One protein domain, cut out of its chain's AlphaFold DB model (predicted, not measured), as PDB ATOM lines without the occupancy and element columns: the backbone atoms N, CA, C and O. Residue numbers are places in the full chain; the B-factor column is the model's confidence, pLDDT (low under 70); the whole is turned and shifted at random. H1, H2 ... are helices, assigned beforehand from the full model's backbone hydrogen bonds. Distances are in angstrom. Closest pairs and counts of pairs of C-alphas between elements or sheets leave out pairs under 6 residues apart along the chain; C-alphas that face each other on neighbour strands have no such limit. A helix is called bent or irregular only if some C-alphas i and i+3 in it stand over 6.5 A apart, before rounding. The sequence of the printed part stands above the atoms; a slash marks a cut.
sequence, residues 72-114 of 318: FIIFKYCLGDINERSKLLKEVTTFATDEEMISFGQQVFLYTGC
ATOM      1  N   PHE A  72      42.308 -25.786 -30.488       93.88
ATOM      2  CA  PHE A  72      41.547 -25.417 -29.290       93.88
ATOM      3  C   PHE A  72      40.298 -24.575 -29.609       93.88
ATOM      4  O   PHE A  72      39.312 -24.658 -28.877       93.88
ATOM      5  N   ILE A  73      40.313 -23.779 -30.685       95.19
ATOM      6  CA  ILE A  73      39.142 -23.037 -31.180       95.19
ATOM      7  C   ILE A  73      38.113 -24.020 -31.742       95.19
ATOM      8  O   ILE A  73      36.920 -23.875 -31.474       95.19
ATOM      9  N   ILE A  74      38.576 -25.056 -32.446       94.62
ATOM     10  CA  ILE A  74      37.730 -26.123 -32.992       94.62
ATOM     11  C   ILE A  74      37.019 -26.865 -31.860       94.62
ATOM     12  O   ILE A  74      35.791 -26.955 -31.853       94.62
ATOM     13  N   PHE A  75      37.768 -27.310 -30.849       94.88
ATOM     14  CA  PHE A  75      37.197 -27.984 -29.683       94.88
ATOM     15  C   PHE A  75      36.217 -27.093 -28.913       94.88
ATOM     16  O   PHE A  75      35.126 -27.547 -28.563       94.88
ATOM     17  N   LYS A  76      36.560 -25.815 -28.696       95.69
ATOM     18  CA  LYS A  76      35.649 -24.850 -28.062       95.69
ATOM     19  C   LYS A  76      34.357 -24.684 -28.853       95.69
ATOM     20  O   LYS A  76      33.291 -24.646 -28.251       95.69
ATOM     21  N   TYR A  77      34.423 -24.624 -30.182       96.06
ATOM     22  CA  TYR A  77      33.222 -24.541 -31.011       96.06
ATOM     23  C   TYR A  77      32.328 -25.776 -30.854       96.06
ATOM     24  O   TYR A  77      31.114 -25.651 -30.674       96.06
ATOM     25  N   CYS A  78      32.918 -26.974 -30.909       93.62
ATOM     26  CA  CYS A  78      32.179 -28.230 -30.799       93.62
ATOM     27  C   CYS A  78      31.438 -28.344 -29.459       93.62
ATOM     28  O   CYS A  78      30.265 -28.719 -29.447       93.62
ATOM     29  N   LEU A  79      32.102 -27.980 -28.359       93.56
ATOM     30  CA  LEU A  79      31.566 -28.101 -27.002       93.56
ATOM     31  C   LEU A  79      30.696 -26.917 -26.567       93.56
ATOM     32  O   LEU A  79      29.897 -27.069 -25.647       93.56
ATOM     33  N   GLY A  80      30.860 -25.760 -27.204       92.69
ATOM     34  CA  GLY A  80      30.215 -24.529 -26.776       92.69
ATOM     35  C   GLY A  80      28.721 -24.469 -27.077       92.69
ATOM     36  O   GLY A  80      28.219 -25.082 -28.028       92.69
ATOM     37  N   ASP A  81      28.011 -23.670 -26.285       94.31
ATOM     38  CA  ASP A  81      26.624 -23.312 -26.560       94.31
ATOM     39  C   ASP A  81      26.501 -22.332 -27.751       94.31
ATOM     40  O   ASP A  81      27.481 -21.907 -28.366       94.31
ATOM     41  N   ILE A  82      25.271 -21.970 -28.127       93.38
ATOM     42  CA  ILE A  82      25.017 -21.077 -29.273       93.38
ATOM     43  C   ILE A  82      25.660 -19.691 -29.084       93.38
ATOM     44  O   ILE A  82      26.156 -19.107 -30.052       93.38
ATOM     45  N   ASN A  83      25.675 -19.160 -27.861       94.94
ATOM     46  CA  ASN A  83      26.239 -17.845 -27.569       94.94
ATOM     47  C   ASN A  83      27.768 -17.884 -27.615       94.94
ATOM     48  O   ASN A  83      28.392 -16.984 -28.180       94.94
ATOM     49  N   GLU A  84      28.370 -18.932 -27.053       96.25
ATOM     50  CA  GLU A  84      29.811 -19.180 -27.109       96.25
ATOM     51  C   GLU A  84      30.279 -19.363 -28.552       96.25
ATOM     52  O   GLU A  84      31.226 -18.699 -28.977       96.25
ATOM     53  N   ARG A  85      29.556 -20.163 -29.347       96.00
ATOM     54  CA  ARG A  85      29.808 -20.324 -30.787       96.00
ATOM     55  C   ARG A  85      29.720 -18.998 -31.533       96.00
ATOM     56  O   ARG A  85      30.565 -18.727 -32.379       96.00
ATOM     57  N   SER A  86      28.729 -18.159 -31.224       96.12
ATOM     58  CA  SER A  86      28.563 -16.855 -31.879       96.12
ATOM     59  C   SER A  86      29.743 -15.930 -31.589       96.12
ATOM     60  O   SER A  86      30.309 -15.345 -32.512       96.12
ATOM     61  N   LYS A  87      30.153 -15.830 -30.318       96.75
ATOM     62  CA  LYS A  87      31.311 -15.027 -29.902       96.75
ATOM     63  C   LYS A  87      32.595 -15.522 -30.561       96.75
ATOM     64  O   LYS A  87      33.326 -14.722 -31.134       96.75
ATOM     65  N   LEU A  88      32.821 -16.834 -30.533       97.38
ATOM     66  CA  LEU A  88      33.999 -17.456 -31.122       97.38
ATOM     67  C   LEU A  88      34.048 -17.246 -32.639       97.38
ATOM     68  O   LEU A  88      35.091 -16.876 -33.161       97.38
ATOM     69  N   LEU A  89      32.929 -17.387 -33.356       97.31
ATOM     70  CA  LEU A  89      32.898 -17.088 -34.790       97.31
ATOM     71  C   LEU A  89      33.173 -15.609 -35.080       97.31
ATOM     72  O   LEU A  89      33.945 -15.307 -35.987       97.31
ATOM     73  N   LYS A  90      32.602 -14.684 -34.301       96.88
ATOM     74  CA  LYS A  90      32.902 -13.250 -34.441       96.88
ATOM     75  C   LYS A  90      34.392 -12.968 -34.268       96.88
ATOM     76  O   LYS A  90      34.942 -12.219 -35.061       96.88
ATOM     77  N   GLU A  91      35.046 -13.600 -33.300       96.31
ATOM     78  CA  GLU A  91      36.491 -13.474 -33.087       96.31
ATOM     79  C   GLU A  91      37.296 -14.071 -34.248       96.31
ATOM     80  O   GLU A  91      38.123 -13.383 -34.843       96.31
ATOM     81  N   VAL A  92      37.018 -15.321 -34.628       96.19
ATOM     82  CA  VAL A  92      37.770 -16.042 -35.670       96.19
ATOM     83  C   VAL A  92      37.703 -15.327 -37.017       96.19
ATOM     84  O   VAL A  92      38.714 -15.193 -37.701       96.19
ATOM     85  N   THR A  93      36.536 -14.793 -37.381       95.81
ATOM     86  CA  THR A  93      36.358 -14.085 -38.661       95.81
ATOM     87  C   THR A  93      37.185 -12.803 -38.796       95.81
ATOM     88  O   THR A  93      37.341 -12.319 -39.916       95.81
ATOM     89  N   THR A  94      37.747 -12.267 -37.702       94.38
ATOM     90  CA  THR A  94      38.624 -11.081 -37.747       94.38
ATOM     91  C   THR A  94      40.017 -11.371 -38.300       94.38
ATOM     92  O   THR A  94      40.657 -10.458 -38.818       94.38
ATOM     93  N   PHE A  95      40.486 -12.618 -38.207       93.19
ATOM     94  CA  PHE A  95      41.831 -13.002 -38.641       93.19
ATOM     95  C   PHE A  95      41.842 -14.139 -39.664       93.19
ATOM     96  O   PHE A  95      42.777 -14.210 -40.455       93.19
ATOM     97  N   ALA A  96      40.825 -15.007 -39.676       94.00
ATOM     98  CA  ALA A  96      40.815 -16.174 -40.543       94.00
ATOM     99  C   ALA A  96      40.497 -15.823 -42.007       94.00
ATOM    100  O   ALA A  96      39.604 -15.016 -42.299       94.00
ATOM    101  N   THR A  97      41.188 -16.459 -42.953       92.88
ATOM    102  CA  THR A  97      40.873 -16.390 -44.391       92.88
ATOM    103  C   THR A  97      39.600 -17.175 -44.732       92.88
ATOM    104  O   THR A  97      39.064 -17.913 -43.907       92.88
ATOM    105  N   ASP A  98      39.069 -17.003 -45.944       91.50
ATOM    106  CA  ASP A  98      37.861 -17.732 -46.359       91.50
ATOM    107  C   ASP A  98      38.151 -19.239 -46.474       91.50
ATOM    108  O   ASP A  98      37.341 -20.070 -46.057       91.50
ATOM    109  N   GLU A  99      39.344 -19.599 -46.951       92.44
ATOM    110  CA  GLU A  99      39.830 -20.977 -47.007       92.44
ATOM    111  C   GLU A  99      39.995 -21.587 -45.607       92.44
ATOM    112  O   GLU A  99      39.606 -22.735 -45.376       92.44
ATOM    113  N   GLU A 100      40.520 -20.818 -44.652       94.06
ATOM    114  CA  GLU A 100      40.654 -21.248 -43.257       94.06
ATOM    115  C   GLU A 100      39.291 -21.451 -42.588       94.06
ATOM    116  O   GLU A 100      39.119 -22.421 -41.853       94.06
ATOM    117  N   MET A 101      38.297 -20.605 -42.879       94.94
ATOM    118  CA  MET A 101      36.924 -20.789 -42.392       94.94
ATOM    119  C   MET A 101      36.290 -22.074 -42.941       94.94
ATOM    120  O   MET A 101      35.619 -22.802 -42.204       94.94
ATOM    121  N   ILE A 102      36.529 -22.393 -44.218       91.31
ATOM    122  CA  ILE A 102      36.071 -23.651 -44.825       91.31
ATOM    123  C   ILE A 102      36.742 -24.846 -44.142       91.31
ATOM    124  O   ILE A 102      36.048 -25.795 -43.767       91.31
ATOM    125  N   SER A 103      38.062 -24.793 -43.950       92.75
ATOM    126  CA  SER A 103      38.824 -25.854 -43.283       92.75
ATOM    127  C   SER A 103      38.378 -26.046 -41.831       92.75
ATOM    128  O   SER A 103      38.121 -27.173 -41.407       92.75
ATOM    129  N   PHE A 104      38.172 -24.954 -41.094       95.06
ATOM    130  CA  PHE A 104      37.633 -24.979 -39.738       95.06
ATOM    131  C   PHE A 104      36.287 -25.706 -39.693       95.06
ATOM    132  O   PHE A 104      36.108 -26.643 -38.912       95.06
ATOM    133  N   GLY A 105      35.351 -25.349 -40.571       94.06
ATOM    134  CA  GLY A 105      34.075 -26.048 -40.614       94.06
ATOM    135  C   GLY A 105      34.224 -27.536 -40.960       94.06
ATOM    136  O   GLY A 105      33.473 -28.352 -40.431       94.06
ATOM    137  N   GLN A 106      35.151 -27.901 -41.856       91.44
ATOM    138  CA  GLN A 106      35.389 -29.299 -42.231       91.44
ATOM    139  C   GLN A 106      35.873 -30.102 -41.025       91.44
ATOM    140  O   GLN A 106      35.375 -31.198 -40.787       91.44
ATOM    141  N   GLN A 107      36.775 -29.536 -40.224       93.88
ATOM    142  CA  GLN A 107      37.222 -30.151 -38.976       93.88
ATOM    143  C   GLN A 107      36.066 -30.309 -37.980       93.88
ATOM    144  O   GLN A 107      35.868 -31.388 -37.428       93.88
ATOM    145  N   VAL A 108      35.227 -29.282 -37.805       94.00
ATOM    146  CA  VAL A 108      34.027 -29.389 -36.954       94.00
ATOM    147  C   VAL A 108      33.082 -30.481 -37.455       94.00
ATOM    148  O   VAL A 108      32.544 -31.240 -36.647       94.00
ATOM    149  N   PHE A 109      32.885 -30.601 -38.768       91.06
ATOM    150  CA  PHE A 109      32.093 -31.682 -39.351       91.06
ATOM    151  C   PHE A 109      32.698 -33.057 -39.047       91.06
ATOM    152  O   PHE A 109      31.958 -33.951 -38.646       91.06
ATOM    153  N   LEU A 110      34.020 -33.220 -39.154       90.25
ATOM    154  CA  LEU A 110      34.701 -34.473 -38.810       90.25
ATOM    155  C   LEU A 110      34.491 -34.863 -37.340       90.25
ATOM    156  O   LEU A 110      34.253 -36.033 -37.054       90.25
ATOM    157  N   TYR A 111      34.527 -33.897 -36.416       89.19
ATOM    158  CA  TYR A 111      34.344 -34.168 -34.986       89.19
ATOM    159  C   TYR A 111      32.884 -34.365 -34.564       89.19
ATOM    160  O   TYR A 111      32.614 -35.104 -33.621       89.19
ATOM    161  N   THR A 112      31.937 -33.695 -35.223       88.44
ATOM    162  CA  THR A 112      30.524 -33.678 -34.796       88.44
ATOM    163  C   THR A 112      29.604 -34.534 -35.661       88.44
ATOM    164  O   THR A 112      28.468 -34.785 -35.270       88.44
ATOM    165  N   GLY A 113      30.040 -34.924 -36.861       87.19
ATOM    166  CA  GLY A 113      29.191 -35.541 -37.881       87.19
ATOM    167  C   GLY A 113      28.092 -34.618 -38.429       87.19
ATOM    168  O   GLY A 113      27.243 -35.072 -39.192       87.19
ATOM    169  N   CYS A 114      28.069 -33.330 -38.058       84.44
ATOM    170  CA  CYS A 114      26.966 -32.421 -38.362       84.44
ATOM    171  C   CYS A 114      27.324 -31.432 -39.479       84.44
ATOM    172  O   CYS A 114      27.975 -30.411 -39.249       84.44
TER     173      CYS A 114
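Overview. This is residues 72 to 114 of the 318 residues of the protein "Sh2 domain-containing protein b" of Thalictrum thalictroides (UniProt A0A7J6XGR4). The domain is a small helical cluster in which two longer helices, H2 and H3, form the two arms of an open C, joined at one end by the turn of residues 93 to 97, while the short first helix H1 packs on both of them. H1 and H2 make a helical hairpin, H3 crosses H1 at a steep tilt, and the centres of the three helices make a triangle, with H2 and H3 meeting only through H1 and the turn that joins them. The printed part has 43 residues with three named helices, H1, H2 and H3 in that order, and no named strand, and the class is all helix. It is compact, with a radius of gyration of the C-alphas of 9.8 A, and its C-alphas span 23 by 21 by 16 A along their three main axes.

Arrangement. H1, residues 72 to 79, comes first along the printed part. After a tight link of 2 residues, Gly 80 and Asp 81, follows H2, residues 82 to 92. H1 and H2 touch, with 5 pairs of C-alphas within 8 A, and the closest C-alphas of the two are those of Tyr 77 and Arg 85, 5.4 A apart. Their lines stand at a shallow tilt of 20 degrees and they run opposite ways, and the two form a helical hairpin. Their centres are 10.2 A apart. A second tight link, the 5 residues from Thr 93 to Thr 97, leads to H3, residues 98 to 112. H2 and H3 are apart, but only just: their closest C-alphas are 8.3 A from each other. H3 touches H1, with 7 pairs of C-alphas within 8 A. The closest C-alphas of H1 and H3 are those of Ile 74 and Val 108, 6.3 A apart. The lines of H1 and H3 stand at a steep tilt of 48 degrees, they run the same way, and their centres are 10.9 A apart. In the backbones of H1, H2 and H3 every pair of O of residue i and N of residue i+4 is within hydrogen-bond range.

Along the chain. H1 runs from Phe 72 to Leu 79, 8 residues, beginning at C-alpha 72 at (41.547, -25.417, -29.290), and measures 10.6 A from first to last C-alpha. H2 runs from Ile 82 to Val 92, 11 residues, and measures 15.1 A from C-alpha 82 at (25.017, -21.077, -29.273) to C-alpha 92. H3 is the longest helix, with 15 residues from Asp 98 to Thr 112. It measures 21.0 A from its first to its last C-alpha and ends at C-alpha 112 at (30.524, -33.678, -34.796). The three helices are not bent. Gly 113 and Cys 114 follow H3.

Size, cuts and confidence. The outline is rounded. The two C-alphas farthest apart in the domain are those of Thr 94, in the link from H2 to H3, and Gly 113, after H3, at 26.2 A. The first and last printed C-alphas, those of Phe 72 and Cys 114, are 18.5 A apart. The printed part runs from residue 72 to residue 114 without a cut, within a full chain of 318 residues. Both links are tight, and there is no long link. This is a predicted model; the mean pLDDT of the printed part is 93.7, with 95 for H1, 96 for H2 and 92 for H3, and no printed residue is under 70.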